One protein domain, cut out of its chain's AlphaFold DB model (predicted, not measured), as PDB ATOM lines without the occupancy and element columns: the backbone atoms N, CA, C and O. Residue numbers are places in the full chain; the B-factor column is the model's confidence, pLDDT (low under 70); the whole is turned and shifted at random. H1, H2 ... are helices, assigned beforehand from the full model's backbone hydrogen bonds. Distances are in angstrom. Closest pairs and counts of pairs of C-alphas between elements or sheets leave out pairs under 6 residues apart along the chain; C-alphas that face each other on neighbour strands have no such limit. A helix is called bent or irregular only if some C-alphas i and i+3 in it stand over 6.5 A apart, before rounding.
ATOM      1  N   LEU A   8      57.361 -42.880  29.237       71.88
ATOM      2  CA  LEU A   8      56.827 -42.434  27.956       71.88
ATOM      3  C   LEU A   8      55.691 -41.411  28.128       71.88
ATOM      4  O   LEU A   8      55.665 -40.399  27.433       71.88
ATOM      5  N   GLU A   9      54.783 -41.612  29.087       76.00
ATOM      6  CA  GLU A   9      53.711 -40.651  29.391       76.00
ATOM      7  C   GLU A   9      54.265 -39.323  29.919       76.00
ATOM      8  O   GLU A   9      53.803 -38.258  29.512       76.00
ATOM      9  N   LEU A  10      55.311 -39.369  30.746       80.19
ATOM     10  CA  LEU A  10      55.994 -38.169  31.227       80.19
ATOM     11  C   LEU A  10      56.679 -37.390  30.091       80.19
ATOM     12  O   LEU A  10      56.577 -36.162  30.033       80.19
ATOM     13  N   GLN A  11      57.330 -38.089  29.157       80.44
ATOM     14  CA  GLN A  11      57.909 -37.467  27.962       80.44
ATOM     15  C   GLN A  11      56.833 -36.814  27.085       80.44
ATOM     16  O   GLN A  11      57.035 -35.700  26.601       80.44
ATOM     17  N   LEU A  12      55.677 -37.464  26.921       81.50
ATOM     18  CA  LEU A  12      54.546 -36.900  26.184       81.50
ATOM     19  C   LEU A  12      53.996 -35.640  26.851       81.50
ATOM     20  O   LEU A  12      53.796 -34.643  26.163       81.50
ATOM     21  N   ILE A  13      53.799 -35.660  28.173       84.94
ATOM     22  CA  ILE A  13      53.337 -34.490  28.933       84.94
ATOM     23  C   ILE A  13      54.326 -33.331  28.773       84.94
ATOM     24  O   ILE A  13      53.933 -32.221  28.419       84.94
ATOM     25  N   SER A  14      55.620 -33.587  28.975       85.69
ATOM     26  CA  SER A  14      56.657 -32.562  28.823       85.69
ATOM     27  C   SER A  14      56.700 -31.990  27.401       85.69
ATOM     28  O   SER A  14      56.824 -30.776  27.213       85.69
ATOM     29  N   LYS A  15      56.525 -32.842  26.382       84.62
ATOM     30  CA  LYS A  15      56.429 -32.414  24.982       84.62
ATOM     31  C   LYS A  15      55.184 -31.564  24.731       84.62
ATOM     32  O   LYS A  15      55.304 -30.523  24.098       84.62
ATOM     33  N   GLU A  16      54.013 -31.946  25.244       84.12
ATOM     34  CA  GLU A  16      52.787 -31.143  25.110       84.12
ATOM     35  C   GLU A  16      52.977 -29.736  25.688       84.12
ATOM     36  O   GLU A  16      52.632 -28.754  25.026       84.12
ATOM     37  N   ILE A  17      53.608 -29.625  26.863       87.12
ATOM     38  CA  ILE A  17      53.827 -28.320  27.492       87.12
ATOM     39  C   ILE A  17      54.804 -27.456  26.686       87.12
ATOM     40  O   ILE A  17      54.554 -26.268  26.474       87.12
ATOM     41  N   ASN A  18      55.893 -28.042  26.189       84.19
ATOM     42  CA  ASN A  18      56.910 -27.299  25.447       84.19
ATOM     43  C   ASN A  18      56.504 -26.960  24.010       84.19
ATOM     44  O   ASN A  18      56.883 -25.907  23.502       84.19
ATOM     45  N   SER A  19      55.742 -27.831  23.350       77.19
ATOM     46  CA  SER A  19      55.436 -27.728  21.920       77.19
ATOM     47  C   SER A  19      54.128 -26.983  21.612       77.19
ATOM     48  O   SER A  19      53.678 -26.993  20.470       77.19
ATOM     49  N   GLY A  20      53.539 -26.301  22.601       74.38
ATOM     50  CA  GLY A  20      52.465 -25.326  22.378       74.38
ATOM     51  C   GLY A  20      51.079 -25.723  22.880       74.38
ATOM     52  O   GLY A  20      50.131 -24.998  22.588       74.38
ATOM     53  N   ARG A  21      50.958 -26.813  23.655       82.56
ATOM     54  CA  ARG A  21      49.723 -27.203  24.359       82.56
ATOM     55  C   ARG A  21      49.894 -27.250  25.888       82.56
ATOM     56  O   ARG A  21      49.688 -28.302  26.508       82.56
ATOM     57  N   PRO A  22      50.339 -26.147  26.517       88.44
ATOM     58  CA  PRO A  22      50.676 -26.128  27.937       88.44
ATOM     59  C   PRO A  22      49.496 -26.422  28.854       88.44
ATOM     60  O   PRO A  22      49.700 -27.090  29.868       88.44
ATOM     61  N   LEU A  23      48.276 -26.006  28.498       87.69
ATOM     62  CA  LEU A  23      47.102 -26.276  29.321       87.69
ATOM     63  C   LEU A  23      46.732 -27.762  29.296       87.69
ATOM     64  O   LEU A  23      46.474 -28.361  30.341       87.69
ATOM     65  N   TRP A  24      46.738 -28.379  28.113       85.88
ATOM     66  CA  TRP A  24      46.452 -29.809  27.988       85.88
ATOM     67  C   TRP A  24      47.517 -30.672  28.665       85.88
ATOM     68  O   TRP A  24      47.165 -31.656  29.316       85.88
ATOM     69  N   GLY A  25      48.791 -30.284  28.572       88.19
ATOM     70  CA  GLY A  25      49.882 -31.002  29.223       88.19
ATOM     71  C   GLY A  25      49.752 -31.021  30.749       88.19
ATOM     72  O   GLY A  25      49.867 -32.084  31.359       88.19
ATOM     73  N   ILE A  26      49.443 -29.879  31.381       90.81
ATOM     74  CA  ILE A  26      49.258 -29.844  32.840       90.81
ATOM     75  C   ILE A  26      47.981 -30.563  33.289       90.81
ATOM     76  O   ILE A  26      48.014 -31.295  34.275       90.81
ATOM     77  N   LEU A  27      46.878 -30.437  32.543       89.06
ATOM     78  CA  LEU A  27      45.650 -31.177  32.838       89.06
ATOM     79  C   LEU A  27      45.882 -32.683  32.770       89.06
ATOM     80  O   LEU A  27      45.434 -33.412  33.648       89.06
ATOM     81  N   ARG A  28      46.641 -33.145  31.770       87.12
ATOM     82  CA  ARG A  28      47.073 -34.539  31.691       87.12
ATOM     83  C   ARG A  28      47.909 -34.908  32.911       87.12
ATOM     84  O   ARG A  28      47.614 -35.912  33.538       87.12
ATOM     85  N   ALA A  29      48.885 -34.092  33.306       88.19
ATOM     86  CA  ALA A  29      49.684 -34.361  34.502       88.19
ATOM     87  C   ALA A  29      48.824 -34.554  35.769       88.19
ATOM     88  O   ALA A  29      49.093 -35.474  36.534       88.19
ATOM     89  N   ASN A  30      47.767 -33.757  35.957       90.06
ATOM     90  CA  ASN A  30      46.867 -33.856  37.118       90.06
ATOM     91  C   ASN A  30      46.047 -35.157  37.165       90.06
ATOM     92  O   ASN A  30      45.562 -35.554  38.227       90.06
ATOM     93  N   GLU A  31      45.886 -35.838  36.030       84.81
ATOM     94  CA  GLU A  31      45.261 -37.159  35.990       84.81
ATOM     95  C   GLU A  31      46.214 -38.261  36.481       84.81
ATOM     96  O   GLU A  31      45.780 -39.239  37.088       84.81
ATOM     97  N   TYR A  32      47.518 -38.107  36.231       81.88
ATOM     98  CA  TYR A  32      48.541 -39.116  36.525       81.88
ATOM     99  C   TYR A  32      49.245 -38.922  37.869       81.88
ATOM    100  O   TYR A  32      49.728 -39.894  38.451       81.88
ATOM    101  N   PHE A  33      49.337 -37.683  38.344       84.38
ATOM    102  CA  PHE A  33      50.103 -37.318  39.526       84.38
ATOM    103  C   PHE A  33      49.237 -36.569  40.536       84.38
ATOM    104  O   PHE A  33      48.427 -35.715  40.180       84.38
ATOM    105  N   GLU A  34      49.459 -36.862  41.814       83.50
ATOM    106  CA  GLU A  34      48.832 -36.133  42.915       83.50
ATOM    107  C   GLU A  34      49.365 -34.700  43.002       83.50
ATOM    108  O   GLU A  34      50.499 -34.407  42.611       83.50
ATOM    109  N   ALA A  35      48.582 -33.797  43.595       81.56
ATOM    110  CA  ALA A  35      48.982 -32.400  43.757       81.56
ATOM    111  C   ALA A  35      50.291 -32.226  44.558       81.56
ATOM    112  O   ALA A  35      51.061 -31.286  44.336       81.56
ATOM    113  N   SER A  36      50.570 -33.156  45.474       84.38
ATOM    114  CA  SER A  36      51.785 -33.171  46.287       84.38
ATOM    115  C   SER A  36      53.030 -33.668  45.546       84.38
ATOM    116  O   SER A  36      54.133 -33.463  46.056       84.38
ATOM    117  N   ASP A  37      52.884 -34.307  44.380       85.12
ATOM    118  CA  ASP A  37      53.979 -34.976  43.676       85.12
ATOM    119  C   ASP A  37      55.041 -33.968  43.177       85.12
ATOM    120  O   ASP A  37      54.699 -32.976  42.515       85.12
ATOM    121  N   PRO A  38      56.340 -34.179  43.473       87.62
ATOM    122  CA  PRO A  38      57.404 -33.273  43.042       87.62
ATOM    123  C   PRO A  38      57.509 -33.153  41.515       87.62
ATOM    124  O   PRO A  38      57.780 -32.060  41.011       87.62
ATOM    125  N   ILE A  39      57.242 -34.229  40.772       87.94
ATOM    126  CA  ILE A  39      57.262 -34.232  39.306       87.94
ATOM    127  C   ILE A  39      56.148 -33.332  38.778       87.94
ATOM    128  O   ILE A  39      56.384 -32.468  37.930       87.94
ATOM    129  N   ARG A  40      54.939 -33.464  39.330       90.00
ATOM    130  CA  ARG A  40      53.811 -32.599  38.967       90.00
ATOM    131  C   ARG A  40      54.097 -31.142  39.284       90.00
ATOM    132  O   ARG A  40      53.749 -30.269  38.497       90.00
ATOM    133  N   LYS A  41      54.730 -30.845  40.423       90.38
ATOM    134  CA  LYS A  41      55.133 -29.472  40.772       90.38
ATOM    135  C   LYS A  41      56.133 -28.900  39.766       90.38
ATOM    136  O   LYS A  41      55.998 -27.735  39.397       90.38
ATOM    137  N   ALA A  42      57.089 -29.697  39.290       90.50
ATOM    138  CA  ALA A  42      58.018 -29.273  38.244       90.50
ATOM    139  C   ALA A  42      57.295 -28.992  36.913       90.50
ATOM    140  O   ALA A  42      57.491 -27.932  36.319       90.50
ATOM    141  N   LEU A  43      56.395 -29.887  36.492       90.69
ATOM    142  CA  LEU A  43      55.581 -29.705  35.284       90.69
ATOM    143  C   LEU A  43      54.647 -28.491  35.391       90.69
ATOM    144  O   LEU A  43      54.508 -27.744  34.427       90.69
ATOM    145  N   ALA A  44      54.060 -28.249  36.566       91.50
ATOM    146  CA  ALA A  44      53.223 -27.082  36.830       91.50
ATOM    147  C   ALA A  44      54.009 -25.774  36.693       91.50
ATOM    148  O   ALA A  44      53.525 -24.844  36.056       91.50
ATOM    149  N   LYS A  45      55.238 -25.702  37.223       90.88
ATOM    150  CA  LYS A  45      56.100 -24.522  37.034       90.88
ATOM    151  C   LYS A  45      56.385 -24.271  35.553       90.88
ATOM    152  O   LYS A  45      56.214 -23.150  35.083       90.88
ATOM    153  N   LEU A  46      56.739 -25.325  34.819       89.62
ATOM    154  CA  LEU A  46      57.030 -25.242  33.389       89.62
ATOM    155  C   LEU A  46      55.792 -24.795  32.589       89.62
ATOM    156  O   LEU A  46      55.882 -23.909  31.741       89.62
ATOM    157  N   ALA A  47      54.613 -25.340  32.900       89.75
ATOM    158  CA  ALA A  47      53.357 -24.921  32.284       89.75
ATOM    159  C   ALA A  47      52.998 -23.470  32.629       89.75
ATOM    160  O   ALA A  47      52.595 -22.721  31.744       89.75
ATOM    161  N   ALA A  48      53.187 -23.043  33.880       90.00
ATOM    162  CA  ALA A  48      52.895 -21.682  34.319       90.00
ATOM    163  C   ALA A  48      53.701 -20.638  33.538       90.00
ATOM    164  O   ALA A  48      53.155 -19.604  33.165       90.00
ATOM    165  N   GLU A  49      54.974 -20.905  33.238       88.31
ATOM    166  CA  GLU A  49      55.794 -20.014  32.408       88.31
ATOM    167  C   GLU A  49      55.229 -19.852  30.994       88.31
ATOM    168  O   GLU A  49      55.191 -18.741  30.468       88.31
ATOM    169  N   LYS A  50      54.729 -20.941  30.400       85.75
ATOM    170  CA  LYS A  50      54.149 -20.945  29.049       85.75
ATOM    171  C   LYS A  50      52.732 -20.359  29.006       85.75
ATOM    172  O   LYS A  50      52.350 -19.748  28.010       85.75
ATOM    173  N   LEU A  51      51.963 -20.492  30.088       85.94
ATOM    174  CA  LEU A  51      50.584 -19.998  30.216       85.94
ATOM    175  C   LEU A  51      50.485 -18.493  30.524       85.94
ATOM    176  O   LEU A  51      49.383 -17.948  30.566       85.94
ATOM    177  N   LYS A  52      51.616 -17.790  30.682       80.56
ATOM    178  CA  LYS A  52      51.660 -16.317  30.799       80.56
ATOM    179  C   LYS A  52      51.234 -15.583  29.515       80.56
ATOM    180  O   LYS A  52      51.094 -14.364  29.534       80.56
ATOM    181  N   ALA A  53      51.026 -16.297  28.406       72.69
ATOM    182  CA  ALA A  53      50.602 -15.719  27.134       72.69
ATOM    183  C   ALA A  53      49.194 -15.082  27.192       72.69
ATOM    184  O   ALA A  53      48.302 -15.530  27.917       72.69
ATOM    185  N   SER A  54      48.974 -14.045  26.375       62.97
ATOM    186  CA  SER A  54      47.741 -13.241  26.355       62.97
ATOM    187  C   SER A  54      46.477 -14.032  25.996       62.97
ATOM    188  O   SER A  54      45.395 -13.700  26.482       62.97
ATOM    189  N   CYS A  55      46.595 -15.110  25.216       71.12
ATOM    190  CA  CYS A  55      45.473 -15.971  24.820       71.12
ATOM    191  C   CYS A  55      44.778 -16.667  26.005       71.12
ATOM    192  O   CYS A  55      43.601 -17.011  25.914       71.12
ATOM    193  N   TYR A  56      45.464 -16.809  27.140       77.06
ATOM    194  CA  TYR A  56      44.933 -17.440  28.346       77.06
ATOM    195  C   TYR A  56      44.362 -16.450  29.364       77.06
ATOM    196  O   TYR A  56      43.840 -16.863  30.399       77.06
ATOM    197  N   ARG A  57      44.437 -15.139  29.098       77.12
ATOM    198  CA  ARG A  57      44.017 -14.081  30.033       77.12
ATOM    199  C   ARG A  57      42.593 -14.266  30.590       77.12
ATOM    200  O   ARG A  57      42.439 -14.143  31.804       77.12
ATOM    201  N   PRO A  58      41.575 -14.639  29.786       78.75
ATOM    202  CA  PRO A  58      40.214 -14.862  30.291       78.75
ATOM    203  C   PRO A  58      40.081 -16.076  31.222       78.75
ATOM    204  O   PRO A  58      39.070 -16.226  31.899       78.75
ATOM    205  N   LEU A  59      41.077 -16.962  31.224       81.75
ATOM    206  CA  LEU A  59      41.076 -18.231  31.947       81.75
ATOM    207  C   LEU A  59      42.093 -18.261  33.087       81.75
ATOM    208  O   LEU A  59      42.201 -19.280  33.758       81.75
ATOM    209  N   GLN A  60      42.801 -17.161  33.352       83.62
ATOM    210  CA  GLN A  60      43.787 -17.065  34.435       83.62
ATOM    211  C   GLN A  60      43.274 -17.569  35.798       83.62
ATOM    212  O   GLN A  60      44.008 -18.318  36.448       83.62
ATOM    213  N   PRO A  61      42.023 -17.277  36.225       84.44
ATOM    214  CA  PRO A  61      41.506 -17.804  37.490       84.44
ATOM    215  C   PRO A  61      41.437 -19.336  37.508       84.44
ATOM    216  O   PRO A  61      41.776 -19.966  38.504       84.44
ATOM    217  N   VAL A  62      41.044 -19.934  36.383       87.06
ATOM    218  CA  VAL A  62      40.920 -21.389  36.210       87.06
ATOM    219  C   VAL A  62      42.290 -22.037  36.032       87.06
ATOM    220  O   VAL A  62      42.548 -23.130  36.517       87.06
ATOM    221  N   ILE A  63      43.214 -21.366  35.354       88.56
ATOM    222  CA  ILE A  63      44.575 -21.870  35.176       88.56
ATOM    223  C   ILE A  63      45.271 -22.006  36.520       88.56
ATOM    224  O   ILE A  63      45.961 -22.997  36.736       88.56
ATOM    225  N   LYS A  64      45.046 -21.069  37.445       89.94
ATOM    226  CA  LYS A  64      45.567 -21.184  38.805       89.94
ATOM    227  C   LYS A  64      45.073 -22.464  39.488       89.94
ATOM    228  O   LYS A  64      45.895 -23.235  39.970       89.94
ATOM    229  N   THR A  65      43.770 -22.752  39.437       90.19
ATOM    230  CA  THR A  65      43.222 -23.976  40.049       90.19
ATOM    231  C   THR A  65      43.743 -25.247  39.376       90.19
ATOM    232  O   THR A  65      44.014 -26.244  40.050       90.19
ATOM    233  N   ILE A  66      43.953 -25.223  38.058       90.06
ATOM    234  CA  ILE A  66      44.571 -26.329  37.318       90.06
ATOM    235  C   ILE A  66      46.036 -26.521  37.738       90.06
ATOM    236  O   ILE A  66      46.451 -27.646  38.003       90.06
ATOM    237  N   LEU A  67      46.821 -25.448  37.852       90.19
ATOM    238  CA  LEU A  67      48.212 -25.504  38.321       90.19
ATOM    239  C   LEU A  67      48.319 -26.006  39.770       90.19
ATOM    240  O   LEU A  67      49.308 -26.650  40.129       90.19
ATOM    241  N   ASP A  68      47.289 -25.770  40.581       89.88
ATOM    242  CA  ASP A  68      47.185 -26.285  41.947       89.88
ATOM    243  C   ASP A  68      46.845 -27.784  41.997       89.88
ATOM    244  O   ASP A  68      47.115 -28.432  43.008       89.88
ATOM    245  N   GLY A  69      46.408 -28.381  40.883       88.50
ATOM    246  CA  GLY A  69      46.208 -29.827  40.734       88.50
ATOM    247  C   GLY A  69      44.787 -30.248  40.370       88.50
ATOM    248  O   GLY A  69      44.509 -31.443  40.347       88.50
ATOM    249  N   THR A  70      43.892 -29.299  40.088       88.69
ATOM    250  CA  THR A  70      42.497 -29.604  39.730       88.69
ATOM    251  C   THR A  70      42.429 -30.353  38.398       88.69
ATOM    252  O   THR A  70      43.081 -29.964  37.421       88.69
ATOM    253  N   ARG A  71      41.632 -31.424  38.341       88.19
ATOM    254  CA  ARG A  71      41.422 -32.219  37.124       88.19
ATOM    255  C   ARG A  71      40.343 -31.610  36.240       88.19
ATOM    256  O   ARG A  71      39.491 -30.859  36.705       88.19
ATOM    257  N   LEU A  72      40.330 -31.973  34.955       85.44
ATOM    258  CA  LEU A  72      39.309 -31.465  34.027       85.44
ATOM    259  C   LEU A  72      37.895 -31.923  34.424       85.44
ATOM    260  O   LEU A  72      36.932 -31.191  34.208       85.44
ATOM    261  N   GLY A  73      37.772 -33.131  34.986       81.94
ATOM    262  CA  GLY A  73      36.496 -33.686  35.449       81.94
ATOM    263  C   GLY A  73      35.906 -32.972  36.667       81.94
ATOM    264  O   GLY A  73      34.691 -32.990  36.835       81.94
ATOM    265  N   ASP A  74      36.747 -32.304  37.459       84.94
ATOM    266  CA  ASP A  74      36.340 -31.607  38.684       84.94
ATOM    267  C   ASP A  74      35.930 -30.147  38.415       84.94
ATOM    268  O   ASP A  74      35.390 -29.464  39.286       84.94
ATOM    269  N   LEU A  75      36.187 -29.643  37.203       84.50
ATOM    270  CA  LEU A  75      35.818 -28.290  36.808       84.50
ATOM    271  C   LEU A  75      34.332 -28.211  36.406       84.50
ATOM    272  O   LEU A  75      33.798 -29.143  35.798       84.50
ATOM    273  N   PRO A  76      33.667 -27.064  36.653       86.06
ATOM    274  CA  PRO A  76      32.308 -26.815  36.182       86.06
ATOM    275  C   PRO A  76      32.154 -27.084  34.682       86.06
ATOM    276  O   PRO A  76      33.006 -26.694  33.882       86.06
ATOM    277  N   ALA A  77      31.029 -27.677  34.274       80.81
ATOM    278  CA  ALA A  77      30.791 -28.078  32.884       80.81
ATOM    279  C   ALA A  77      30.977 -26.931  31.867       80.81
ATOM    280  O   ALA A  77      31.509 -27.147  30.777       80.81
ATOM    281  N   SER A  78      30.594 -25.703  32.233       83.19
ATOM    282  CA  SER A  78      30.790 -24.494  31.421       83.19
ATOM    283  C   SER A  78      32.271 -24.168  31.192       83.19
ATOM    284  O   SER A  78      32.666 -23.808  30.083       83.19
ATOM    285  N   ILE A  79      33.105 -24.349  32.218       82.56
ATOM    286  CA  ILE A  79      34.553 -24.135  32.167       82.56
ATOM    287  C   ILE A  79      35.218 -25.254  31.366       82.56
ATOM    288  O   ILE A  79      36.012 -24.979  30.469       82.56
ATOM    289  N   SER A  80      34.842 -26.506  31.616       79.44
ATOM    290  CA  SER A  80      35.369 -27.665  30.892       79.44
ATOM    291  C   SER A  80      35.052 -27.607  29.397       79.44
ATOM    292  O   SER A  80      35.908 -27.940  28.576       79.44
ATOM    293  N   LYS A  81      33.856 -27.132  29.018       79.25
ATOM    294  CA  LYS A  81      33.502 -26.865  27.616       79.25
ATOM    295  C   LYS A  81      34.400 -25.782  27.018       79.25
ATOM    296  O   LYS A  81      35.000 -25.996  25.971       79.25
ATOM    297  N   ARG A  82      34.566 -24.666  27.728       77.81
ATOM    298  CA  ARG A  82      35.384 -23.536  27.278       77.81
ATOM    299  C   ARG A  82      36.857 -23.905  27.105       77.81
ATOM    300  O   ARG A  82      37.472 -23.461  26.147       77.81
ATOM    301  N   ILE A  83      37.408 -24.755  27.975       81.00
ATOM    302  CA  ILE A  83      38.774 -25.290  27.839       81.00
ATOM    303  C   ILE A  83      38.922 -26.123  26.564       81.00
ATOM    304  O   ILE A  83      39.911 -25.982  25.850       81.00
ATOM    305  N   ARG A  84      37.930 -26.964  26.248       77.75
ATOM    306  CA  ARG A  84      37.937 -27.794  25.030       77.75
ATOM    307  C   ARG A  84      37.902 -26.970  23.743       77.75
ATOM    308  O   ARG A  84      38.380 -27.443  22.719       77.75
ATOM    309  N   GLU A  85      37.346 -25.766  23.803       77.94
ATOM    310  CA  GLU A  85      37.226 -24.844  22.670       77.94
ATOM    311  C   GLU A  85      38.482 -23.978  22.458       77.94
ATOM    312  O   GLU A  85      38.605 -23.327  21.418       77.94
ATOM    313  N   ILE A  86      39.441 -23.975  23.397       76.25
ATOM    314  CA  ILE A  86      40.699 -23.234  23.233       76.25
ATOM    315  C   ILE A  86      41.503 -23.856  22.094       76.25
ATOM    316  O   ILE A  86      41.951 -25.005  22.162       76.25
TER     317      ILE A  86
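This is residues 8 to 86 of the 122 residues of an uncharacterized protein of Candidatus Dadabacteria bacterium (UniProt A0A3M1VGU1). The longest helix, H4, is one side of a four-helix bundle, up and down, in which H1, H2 and H3 are grouped as a triangle and H4 packs with its later residues on H2 and H3. The short helix H5 is outside this bundle: it touches no helix of it and is near H4 alone. The printed part has 79 residues with five named helices, H1 to H5 in chain order, and no named strand: all helix. It is compact and rounded, with a radius of gyration of the C-alphas of 11.5 A and spans of 30 by 24 by 18 A.

Find C-alpha 54 at (47.741, -13.241, 26.355); from there H4, residues 54 to 68, runs 20.3 A to C-alpha 68 at (47.185, -26.285, 41.947). H4 is irregular: C-alphas 58 and 61 are 7.9 A apart. Look before it for H3, residues 38 to 50, 18.9 A long, H2, residues 22 to 32, 15.7 A, and H1, residues 8 to 18, 15.3 A, which begins at C-alpha 8 at (56.827, -42.434, 27.956). After H4 comes H5, residues 77 to 84, 10.6 A.

In the bundle, each helix runs against the one before it. H4 touches H3 at Ala 44 and Leu 67, their closest C-alphas, 5.5 A, at a shallow tilt of 12 degrees; this is a hairpin. H4 touches H2 with residues 63 to 67 alone, the closest C-alphas being those of Leu 27 and Ile 66, 6.7 A. H2 and H3 are the hubs, touching three helices each; their closest C-alphas, Pro 22 and Ala 47, are 5.2 A apart. H1 touches H2, opposite ways, with C-alphas 13 and 25 closest at 4.9 A, but is apart from H4. H4 and H5 are near each other, with no C-alphas within 8 A, but only just: the closest are 8.0 A apart. In H1, H2, H3 and H5 every O i to N i+4 pair is within hydrogen-bond range; in H4 it is 6 of 11.

The C-alphas of Leu 8 and Pro 58, the two farthest apart, are 32.3 A apart. The printed part has no cut and no long link. Mean pLDDT of the printed part is 84.1; look at residue 54 for the one value under 70.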